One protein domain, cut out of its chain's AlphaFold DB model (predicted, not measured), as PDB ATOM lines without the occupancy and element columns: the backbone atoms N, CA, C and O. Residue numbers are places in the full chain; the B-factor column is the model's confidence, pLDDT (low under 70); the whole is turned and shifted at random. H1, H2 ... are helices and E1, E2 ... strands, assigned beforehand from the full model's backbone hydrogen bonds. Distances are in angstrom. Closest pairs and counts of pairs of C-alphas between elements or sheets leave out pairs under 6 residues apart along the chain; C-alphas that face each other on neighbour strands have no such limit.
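This is residues 65 to 141 of the 143 residues of the protein "RxLR effector protein" of Phytophthora sojae (strain P6497) (UniProt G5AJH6). One long helix, H3, makes the core, with H1 and H4 packed on opposite sides of it and the short H2 packed on its residues 112 to 116; the helices cross rather than run side by side. A small turn of chain, residues 65 to 71 with the strand E1, lies at one end before H1, and a long loop, residues 97 to 108, leads from H2 to H3. The printed part has 77 residues, in the order E1, H1, H2, H3, H4, and is mostly helix. It is compact, with a radius of gyration of the C-alphas of 11.5 A and spans of 32 by 24 by 18 A.

The hub is H3, residues 109 to 124. H1, residues 73 to 85, touches it at Leu 80 and Tyr 115, the closest C-alphas, 6.0 A apart, at a steep tilt of 43 degrees, the same way. H4, residues 130 to 140, touches residues 113 to 117 of H3 alone, about perpendicular at 88 degrees; the closest C-alphas, of Thr 116 and Ala 133, are 5.9 A apart. H2, residues 90 to 96, forms a helical hairpin with H3, opposite ways at 38 degrees, only just steep; the closest C-alphas, of Ala 94 and Leu 112, are 6.4 A apart. H1 and H4 are apart. E1, residues 69 to 71, pairs with no named strand; residues 65 to 66 pair antiparallel with its residues 69 to 70. Every O i to N i+4 pair is within hydrogen-bond range in H1, H2 and H3, and 5 of 7 in H4.

H3 is 22.4 A long, from C-alpha 109 at (191.405, 232.543, 275.131). H1 measures 18.1 A, H4 15.4 A, H2 9.9 A and E1 6.1 A. C-alpha 69 begins E1 at (186.358, 229.185, 289.097), and C-alpha 140 ends H4 at (204.652, 231.519, 271.323).

The two C-alphas farthest apart, of Gly 68 and Gly 125, are 32.5 A apart. The printed part has no cut. The link from H2 to H3 is long; the other links are tight. No printed residue is under 70 in pLDDT.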
ATOM      1  N   ASN A  65     187.533 231.162 283.058       96.75
ATOM      2  CA  ASN A  65     187.674 230.164 284.108       96.75
ATOM      3  C   ASN A  65     189.124 230.148 284.620       96.75
ATOM      4  O   ASN A  65     190.020 229.628 283.959       96.75
ATOM      5  N   ILE A  66     189.366 230.713 285.801       95.75
ATOM      6  CA  ILE A  66     190.703 230.798 286.398       95.75
ATOM      7  C   ILE A  66     190.741 229.901 287.632       95.75
ATOM      8  O   ILE A  66     189.999 230.122 288.589       95.75
ATOM      9  N   LYS A  67     191.632 228.899 287.619       92.44
ATOM     10  CA  LYS A  67     191.781 227.898 288.693       92.44
ATOM     11  C   LYS A  67     190.478 227.159 289.030       92.44
ATOM     12  O   LYS A  67     190.173 226.936 290.199       92.44
ATOM     13  N   GLY A  68     189.703 226.807 288.004       92.31
ATOM     14  CA  GLY A  68     188.440 226.078 288.149       92.31
ATOM     15  C   GLY A  68     187.248 226.935 288.586       92.31
ATOM     16  O   GLY A  68     186.172 226.389 288.810       92.31
ATOM     17  N   ILE A  69     187.418 228.254 288.709       94.38
ATOM     18  CA  ILE A  69     186.358 229.185 289.097       94.38
ATOM     19  C   ILE A  69     186.012 230.059 287.894       94.38
ATOM     20  O   ILE A  69     186.886 230.727 287.338       94.38
ATOM     21  N   ALA A  70     184.734 230.074 287.518       95.62
ATOM     22  CA  ALA A  70     184.196 231.038 286.568       95.62
ATOM     23  C   ALA A  70     184.270 232.445 287.179       95.62
ATOM     24  O   ALA A  70     183.789 232.664 288.286       95.62
ATOM     25  N   ARG A  71     184.918 233.366 286.474       95.31
ATOM     26  CA  ARG A  71     185.195 234.732 286.914       95.31
ATOM     27  C   ARG A  71     184.535 235.732 285.997       95.31
ATOM     28  O   ARG A  71     184.521 235.540 284.777       95.31
ATOM     29  N   THR A  72     184.062 236.819 286.583       96.00
ATOM     30  CA  THR A  72     183.592 237.986 285.835       96.00
ATOM     31  C   THR A  72     184.778 238.663 285.141       96.00
ATOM     32  O   THR A  72     185.947 238.307 285.347       96.00
ATOM     33  N   GLN A  73     184.505 239.629 284.265       95.12
ATOM     34  CA  GLN A  73     185.578 240.330 283.561       95.12
ATOM     35  C   GLN A  73     186.503 241.089 284.523       95.12
ATOM     36  O   GLN A  73     187.719 241.106 284.303       95.12
ATOM     37  N   ASP A  74     185.952 241.694 285.571       95.75
ATOM     38  CA  ASP A  74     186.715 242.505 286.519       95.75
ATOM     39  C   ASP A  74     187.592 241.620 287.398       95.75
ATOM     40  O   ASP A  74     188.812 241.799 287.413       95.75
ATOM     41  N   GLU A  75     187.023 240.558 287.976       96.81
ATOM     42  CA  GLU A  75     187.790 239.567 288.736       96.81
ATOM     43  C   GLU A  75     188.919 238.958 287.896       96.81
ATOM     44  O   GLU A  75     190.063 238.852 288.340       96.81
ATOM     45  N   ALA A  76     188.628 238.558 286.653       97.44
ATOM     46  CA  ALA A  76     189.652 238.021 285.767       97.44
ATOM     47  C   ALA A  76     190.753 239.054 285.495       97.44
ATOM     48  O   ALA A  76     191.928 238.696 285.442       97.44
ATOM     49  N   THR A  77     190.398 240.333 285.356       98.12
ATOM     50  CA  THR A  77     191.368 241.414 285.144       98.12
ATOM     51  C   THR A  77     192.294 241.578 286.346       98.12
ATOM     52  O   THR A  77     193.501 241.672 286.139       98.12
ATOM     53  N   GLU A  78     191.787 241.494 287.578       98.31
ATOM     54  CA  GLU A  78     192.619 241.519 288.791       98.31
ATOM     55  C   GLU A  78     193.650 240.378 288.808       98.31
ATOM     56  O   GLU A  78     194.828 240.583 289.121       98.31
ATOM     57  N   TRP A  79     193.248 239.167 288.404       98.31
ATOM     58  CA  TRP A  79     194.175 238.039 288.258       98.31
ATOM     59  C   TRP A  79     195.267 238.318 287.222       98.31
ATOM     60  O   TRP A  79     196.449 238.052 287.474       98.31
ATOM     61  N   LEU A  80     194.890 238.875 286.068       98.50
ATOM     62  CA  LEU A  80     195.836 239.245 285.017       98.50
ATOM     63  C   LEU A  80     196.805 240.340 285.486       98.50
ATOM     64  O   LEU A  80     198.003 240.247 285.218       98.50
ATOM     65  N   GLU A  81     196.324 241.348 286.213       98.50
ATOM     66  CA  GLU A  81     197.150 242.412 286.791       98.50
ATOM     67  C   GLU A  81     198.121 241.876 287.840       98.50
ATOM     68  O   GLU A  81     199.296 242.250 287.846       98.50
ATOM     69  N   HIS A  82     197.679 240.941 288.680       98.19
ATOM     70  CA  HIS A  82     198.545 240.264 289.643       98.19
ATOM     71  C   HIS A  82     199.673 239.489 288.956       98.19
ATOM     72  O   HIS A  82     200.845 239.604 289.335       98.19
ATOM     73  N   TRP A  83     199.358 238.717 287.912       98.50
ATOM     74  CA  TRP A  83     200.368 238.013 287.115       98.50
ATOM     75  C   TRP A  83     201.306 238.969 286.385       98.50
ATOM     76  O   TRP A  83     202.519 238.731 286.346       98.50
ATOM     77  N   LEU A  84     200.773 240.088 285.892       98.25
ATOM     78  CA  LEU A  84     201.564 241.141 285.276       98.25
ATOM     79  C   LEU A  84     202.523 241.739 286.308       98.25
ATOM     80  O   LEU A  84     203.719 241.839 286.040       98.25
ATOM     81  N   GLY A  85     202.046 242.067 287.511       98.00
ATOM     82  CA  GLY A  85     202.841 242.545 288.645       98.00
ATOM     83  C   GLY A  85     203.992 241.600 288.997       98.00
ATOM     84  O   GLY A  85     205.124 242.051 289.176       98.00
ATOM     85  N   LYS A  86     203.731 240.288 288.959       98.06
ATOM     86  CA  LYS A  86     204.724 239.209 289.118       98.06
ATOM     87  C   LYS A  86     205.627 238.977 287.904       98.06
ATOM     88  O   LYS A  86     206.517 238.131 287.976       98.06
ATOM     89  N   ARG A  87     205.421 239.713 286.810       97.25
ATOM     90  CA  ARG A  87     206.169 239.614 285.547       97.25
ATOM     91  C   ARG A  87     206.161 238.199 284.962       97.25
ATOM     92  O   ARG A  87     207.182 237.729 284.466       97.25
ATOM     93  N   LEU A  88     205.024 237.504 285.036       98.25
ATOM     94  CA  LEU A  88     204.909 236.187 284.413       98.25
ATOM     95  C   LEU A  88     205.009 236.312 282.884       98.25
ATOM     96  O   LEU A  88     204.464 237.246 282.292       98.25
ATOM     97  N   SER A  89     205.699 235.370 282.237       97.56
ATOM     98  CA  SER A  89     205.716 235.299 280.775       97.56
ATOM     99  C   SER A  89     204.329 234.935 280.239       97.56
ATOM    100  O   SER A  89     203.516 234.326 280.938       97.56
ATOM    101  N   ILE A  90     204.070 235.279 278.977       97.81
ATOM    102  CA  ILE A  90     202.810 234.938 278.300       97.81
ATOM    103  C   ILE A  90     202.599 233.414 278.277       97.81
ATOM    104  O   ILE A  90     201.490 232.957 278.524       97.81
ATOM    105  N   GLU A  91     203.659 232.624 278.074       97.50
ATOM    106  CA  GLU A  91     203.620 231.151 278.149       97.50
ATOM    107  C   GLU A  91     203.190 230.651 279.524       97.50
ATOM    108  O   GLU A  91     202.352 229.759 279.645       97.50
ATOM    109  N   LYS A  92     203.743 231.245 280.586       97.81
ATOM    110  CA  LYS A  92     203.405 230.845 281.947       97.81
ATOM    111  C   LYS A  92     201.954 231.180 282.277       97.81
ATOM    112  O   LYS A  92     201.283 230.363 282.893       97.81
ATOM    113  N   VAL A  93     201.456 232.332 281.832       98.19
ATOM    114  CA  VAL A  93     200.036 232.680 281.986       98.19
ATOM    115  C   VAL A  93     199.135 231.789 281.140       98.19
ATOM    116  O   VAL A  93     198.079 231.391 281.617       98.19
ATOM    117  N   ALA A  94     199.548 231.403 279.931       97.88
ATOM    118  CA  ALA A  94     198.808 230.419 279.147       97.88
ATOM    119  C   ALA A  94     198.653 229.096 279.917       97.88
ATOM    120  O   ALA A  94     197.550 228.561 279.963       97.88
ATOM    121  N   ASN A  95     199.702 228.633 280.607       96.62
ATOM    122  CA  ASN A  95     199.629 227.444 281.462       96.62
ATOM    123  C   ASN A  95     198.707 227.631 282.680       96.62
ATOM    124  O   ASN A  95     197.927 226.736 282.979       96.62
ATOM    125  N   GLU A  96     198.751 228.783 283.361       97.25
ATOM    126  CA  GLU A  96     197.826 229.097 284.471       97.25
ATOM    127  C   GLU A  96     196.359 229.190 284.009       97.25
ATOM    128  O   GLU A  96     195.438 228.978 284.796       97.25
ATOM    129  N   LEU A  97     196.143 229.500 282.728       97.25
ATOM    130  CA  LEU A  97     194.844 229.511 282.058       97.25
ATOM    131  C   LEU A  97     194.501 228.175 281.375       97.25
ATOM    132  O   LEU A  97     193.489 228.107 280.675       97.25
ATOM    133  N   GLU A  98     195.329 227.140 281.549       96.56
ATOM    134  CA  GLU A  98     195.158 225.796 280.975       96.56
ATOM    135  C   GLU A  98     195.133 225.763 279.428       96.56
ATOM    136  O   GLU A  98     194.606 224.847 278.796       96.56
ATOM    137  N   ILE A  99     195.753 226.757 278.783       96.06
ATOM    138  CA  ILE A  99     195.899 226.857 277.325       96.06
ATOM    139  C   ILE A  99     197.257 226.283 276.913       96.06
ATOM    140  O   ILE A  99     198.248 227.001 276.784       96.06
ATOM    141  N   PHE A 100     197.296 224.978 276.647       93.31
ATOM    142  CA  PHE A 100     198.529 224.285 276.233       93.31
ATOM    143  C   PHE A 100     198.833 224.391 274.733       93.31
ATOM    144  O   PHE A 100     199.971 224.225 274.300       93.31
ATOM    145  N   ARG A 101     197.806 224.654 273.923       93.12
ATOM    146  CA  ARG A 101     197.906 224.838 272.472       93.12
ATOM    147  C   ARG A 101     196.932 225.902 272.011       93.12
ATOM    148  O   ARG A 101     195.985 226.256 272.715       93.12
ATOM    149  N   ARG A 102     197.151 226.415 270.811       92.19
ATOM    150  CA  ARG A 102     196.384 227.531 270.269       92.19
ATOM    151  C   ARG A 102     194.949 227.123 269.944       92.19
ATOM    152  O   ARG A 102     194.655 226.619 268.866       92.19
ATOM    153  N   ASN A 103     194.035 227.433 270.853       92.94
ATOM    154  CA  ASN A 103     192.615 227.163 270.692       92.94
ATOM    155  C   ASN A 103     191.804 228.445 270.899       92.94
ATOM    156  O   ASN A 103     191.603 228.891 272.025       92.94
ATOM    157  N   LYS A 104     191.307 229.023 269.800       92.75
ATOM    158  CA  LYS A 104     190.509 230.260 269.842       92.75
ATOM    159  C   LYS A 104     189.128 230.080 270.474       92.75
ATOM    160  O   LYS A 104     188.517 231.072 270.845       92.75
ATOM    161  N   SER A 105     188.643 228.843 270.556       94.19
ATOM    162  CA  SER A 105     187.365 228.491 271.180       94.19
ATOM    163  C   SER A 105     187.521 228.146 272.663       94.19
ATOM    164  O   SER A 105     186.547 227.763 273.302       94.19
ATOM    165  N   HIS A 106     188.737 228.234 273.215       95.56
ATOM    166  CA  HIS A 106     188.971 227.989 274.632       95.56
ATOM    167  C   HIS A 106     188.343 229.100 275.480       95.56
ATOM    168  O   HIS A 106     188.508 230.277 275.161       95.56
ATOM    169  N   VAL A 107     187.700 228.734 276.592       95.50
ATOM    170  CA  VAL A 107     187.017 229.683 277.495       95.50
ATOM    171  C   VAL A 107     187.943 230.805 277.986       95.50
ATOM    172  O   VAL A 107     187.532 231.949 278.107       95.50
ATOM    173  N   ASN A 108     189.230 230.503 278.170       97.56
ATOM    174  CA  ASN A 108     190.232 231.468 278.635       97.56
ATOM    175  C   ASN A 108     190.983 232.211 277.521       97.56
ATOM    176  O   ASN A 108     191.916 232.965 277.806       97.56
ATOM    177  N   TRP A 109     190.644 231.982 276.249       97.38
ATOM    178  CA  TRP A 109     191.405 232.543 275.131       97.38
ATOM    179  C   TRP A 109     191.413 234.077 275.149       97.38
ATOM    180  O   TRP A 109     192.451 234.704 274.920       97.38
ATOM    181  N   ASP A 110     190.279 234.685 275.495       97.62
ATOM    182  CA  ASP A 110     190.153 236.139 275.587       97.62
ATOM    183  C   ASP A 110     190.942 236.730 276.758       97.62
ATOM    184  O   ASP A 110     191.563 237.785 276.599       97.62
ATOM    185  N   ALA A 111     191.022 236.021 277.887       98.19
ATOM    186  CA  ALA A 111     191.881 236.408 279.003       98.19
ATOM    187  C   ALA A 111     193.367 236.404 278.605       98.19
ATOM    188  O   ALA A 111     194.097 237.344 278.925       98.19
ATOM    189  N   LEU A 112     193.817 235.408 277.834       98.44
ATOM    190  CA  LEU A 112     195.200 235.355 277.353       98.44
ATOM    191  C   LEU A 112     195.518 236.479 276.352       98.44
ATOM    192  O   LEU A 112     196.603 237.070 276.401       98.44
ATOM    193  N   ILE A 113     194.575 236.811 275.463       98.38
ATOM    194  CA  ILE A 113     194.698 237.980 274.579       98.38
ATOM    195  C   ILE A 113     194.843 239.251 275.417       98.38
ATOM    196  O   ILE A 113     195.780 240.018 275.188       98.38
ATOM    197  N   LYS A 114     193.958 239.455 276.400       98.50
ATOM    198  CA  LYS A 114     193.982 240.635 277.273       98.50
ATOM    199  C   LYS A 114     195.318 240.748 278.007       98.50
ATOM    200  O   LYS A 114     195.946 241.804 277.966       98.50
ATOM    201  N   TYR A 115     195.823 239.647 278.565       98.62
ATOM    202  CA  TYR A 115     197.134 239.611 279.218       98.62
ATOM    203  C   TYR A 115     198.279 240.000 278.275       98.62
ATOM    204  O   TYR A 115     199.184 240.748 278.650       98.62
ATOM    205  N   THR A 116     198.228 239.527 277.029       98.31
ATOM    206  CA  THR A 116     199.225 239.854 276.000       98.31
ATOM    207  C   THR A 116     199.230 241.352 275.690       98.31
ATOM    208  O   THR A 116     200.293 241.970 275.623       98.31
ATOM    209  N   GLN A 117     198.048 241.963 275.572       98.62
ATOM    210  CA  GLN A 117     197.912 243.404 275.349       98.62
ATOM    211  C   GLN A 117     198.419 244.216 276.547       98.62
ATOM    212  O   GLN A 117     199.175 245.169 276.360       98.62
ATOM    213  N   MET A 118     198.066 243.814 277.771       98.38
ATOM    214  CA  MET A 118     198.542 244.455 279.003       98.38
ATOM    215  C   MET A 118     200.068 244.376 279.133       98.38
ATOM    216  O   MET A 118     200.721 245.355 279.493       98.38
ATOM    217  N   THR A 119     200.645 243.222 278.794       98.06
ATOM    218  CA  THR A 119     202.095 243.002 278.773       98.06
ATOM    219  C   THR A 119     202.774 243.950 277.788       98.06
ATOM    220  O   THR A 119     203.727 244.635 278.159       98.06
ATOM    221  N   HIS A 120     202.261 244.046 276.557       97.75
ATOM    222  CA  HIS A 120     202.801 244.966 275.556       97.75
ATOM    223  C   HIS A 120     202.716 246.421 276.014       97.75
ATOM    224  O   HIS A 120     203.729 247.115 276.018       97.75
ATOM    225  N   LYS A 121     201.544 246.860 276.483       97.69
ATOM    226  CA  LYS A 121     201.348 248.222 276.988       97.69
ATOM    227  C   LYS A 121     202.333 248.561 278.103       97.69
ATOM    228  O   LYS A 121     202.888 249.652 278.118       97.69
ATOM    229  N   ARG A 122     202.603 247.620 279.014       96.69
ATOM    230  CA  ARG A 122     203.529 247.843 280.129       96.69
ATOM    231  C   ARG A 122     204.985 248.010 279.693       96.69
ATOM    232  O   ARG A 122     205.698 248.792 280.312       96.69
ATOM    233  N   TYR A 123     205.438 247.249 278.696       94.38
ATOM    234  CA  TYR A 123     206.855 247.216 278.313       94.38
ATOM    235  C   TYR A 123     207.199 248.101 277.113       94.38
ATOM    236  O   TYR A 123     208.319 248.593 277.035       94.38
ATOM    237  N   VAL A 124     206.253 248.304 276.198       95.75
ATOM    238  CA  VAL A 124     206.417 249.136 274.997       95.75
ATOM    239  C   VAL A 124     205.811 250.526 275.199       95.75
ATOM    240  O   VAL A 124     206.255 251.480 274.575       95.75
ATOM    241  N   GLY A 125     204.825 250.670 276.090       96.25
ATOM    242  CA  GLY A 125     204.113 251.934 276.313       96.25
ATOM    243  C   GLY A 125     202.982 252.195 275.315       96.25
ATOM    244  O   GLY A 125     202.260 253.177 275.457       96.25
ATOM    245  N   GLU A 126     202.793 251.307 274.337       95.94
ATOM    246  CA  GLU A 126     201.788 251.430 273.283       95.94
ATOM    247  C   GLU A 126     200.688 250.374 273.420       95.94
ATOM    248  O   GLU A 126     200.932 249.221 273.805       95.94
ATOM    249  N   ASP A 127     199.464 250.749 273.055       96.31
ATOM    250  CA  ASP A 127     198.351 249.810 272.996       96.31
ATOM    251  C   ASP A 127     198.535 248.819 271.836       96.31
ATOM    252  O   ASP A 127     198.831 249.184 270.700       96.31
ATOM    253  N   MET A 128     198.321 247.533 272.120       96.12
ATOM    254  CA  MET A 128     198.360 246.463 271.125       96.12
ATOM    255  C   MET A 128     196.942 246.087 270.698       96.12
ATOM    256  O   MET A 128     196.093 245.747 271.525       96.12
ATOM    257  N   THR A 129     196.681 246.048 269.392       98.25
ATOM    258  CA  THR A 129     195.392 245.569 268.876       98.25
ATOM    259  C   THR A 129     195.220 244.066 269.113       98.25
ATOM    260  O   THR A 129     196.181 243.294 269.117       98.25
ATOM    261  N   ARG A 130     193.970 243.600 269.208       97.50
ATOM    262  CA  ARG A 130     193.657 242.164 269.334       97.50
ATOM    263  C   ARG A 130     194.279 241.322 268.212       97.50
ATOM    264  O   ARG A 130     194.764 240.222 268.462       97.50
ATOM    265  N   LYS A 131     194.303 241.834 266.974       97.69
ATOM    266  CA  LYS A 131     194.915 241.146 265.822       97.69
ATOM    267  C   LYS A 131     196.424 240.961 266.014       97.69
ATOM    268  O   LYS A 131     196.928 239.874 265.740       97.69
ATOM    269  N   GLN A 132     197.121 241.989 266.502       97.88
ATOM    270  CA  GLN A 132     198.549 241.911 266.827       97.88
ATOM    271  C   GLN A 132     198.804 240.938 267.982       97.88
ATOM    272  O   GLN A 132     199.675 240.085 267.851       97.88
ATOM    273  N   ALA A 133     197.998 240.984 269.048       97.50
ATOM    274  CA  ALA A 133     198.110 240.056 270.176       97.50
ATOM    275  C   ALA A 133     197.947 238.596 269.733       97.50
ATOM    276  O   ALA A 133     198.786 237.751 270.029       97.50
ATOM    277  N   VAL A 134     196.918 238.301 268.929       96.81
ATOM    278  CA  VAL A 134     196.723 236.959 268.361       96.81
ATOM    279  C   VAL A 134     197.901 236.556 267.481       96.81
ATOM    280  O   VAL A 134     198.310 235.401 267.535       96.81
ATOM    281  N   GLN A 135     198.447 237.467 266.670       96.88
ATOM    282  CA  GLN A 135     199.605 237.178 265.824       96.88
ATOM    283  C   GLN A 135     200.862 236.890 266.654       96.88
ATOM    284  O   GLN A 135     201.593 235.964 266.317       96.88
ATOM    285  N   HIS A 136     201.072 237.613 267.752       96.00
ATOM    286  CA  HIS A 136     202.156 237.355 268.695       96.00
ATOM    287  C   HIS A 136     201.990 235.995 269.384       96.00
ATOM    288  O   HIS A 136     202.917 235.194 269.416       96.00
ATOM    289  N   LEU A 137     200.776 235.641 269.815       96.31
ATOM    290  CA  LEU A 137     200.501 234.316 270.383       96.31
ATOM    291  C   LEU A 137     200.791 233.170 269.402       96.31
ATOM    292  O   LEU A 137     201.080 232.057 269.836       96.31
ATOM    293  N   LYS A 138     200.774 233.420 268.083       95.44
ATOM    294  CA  LYS A 138     201.162 232.405 267.092       95.44
ATOM    295  C   LYS A 138     202.644 232.052 267.116       95.44
ATOM    296  O   LYS A 138     202.982 230.973 266.633       95.44
ATOM    297  N   THR A 139     203.497 232.956 267.590       94.75
ATOM    298  CA  THR A 139     204.944 232.729 267.682       94.75
ATOM    299  C   THR A 139     205.334 232.054 268.992       94.75
ATOM    300  O   THR A 139     206.459 231.592 269.108       94.75
ATOM    301  N   ILE A 140     204.417 232.015 269.964       93.19
ATOM    302  CA  ILE A 140     204.652 231.519 271.323       93.19
ATOM    303  C   ILE A 140     203.995 230.151 271.530       93.19
ATOM    304  O   ILE A 140     204.628 229.215 272.001       93.19
ATOM    305  N   LEU A 141     202.714 230.019 271.173       92.88
ATOM    306  CA  LEU A 141     201.961 228.793 271.429       92.88
ATOM    307  C   LEU A 141     202.042 227.812 270.253       92.88
ATOM    308  O   LEU A 141     201.872 228.240 269.101       92.88
TER     309      LEU A 141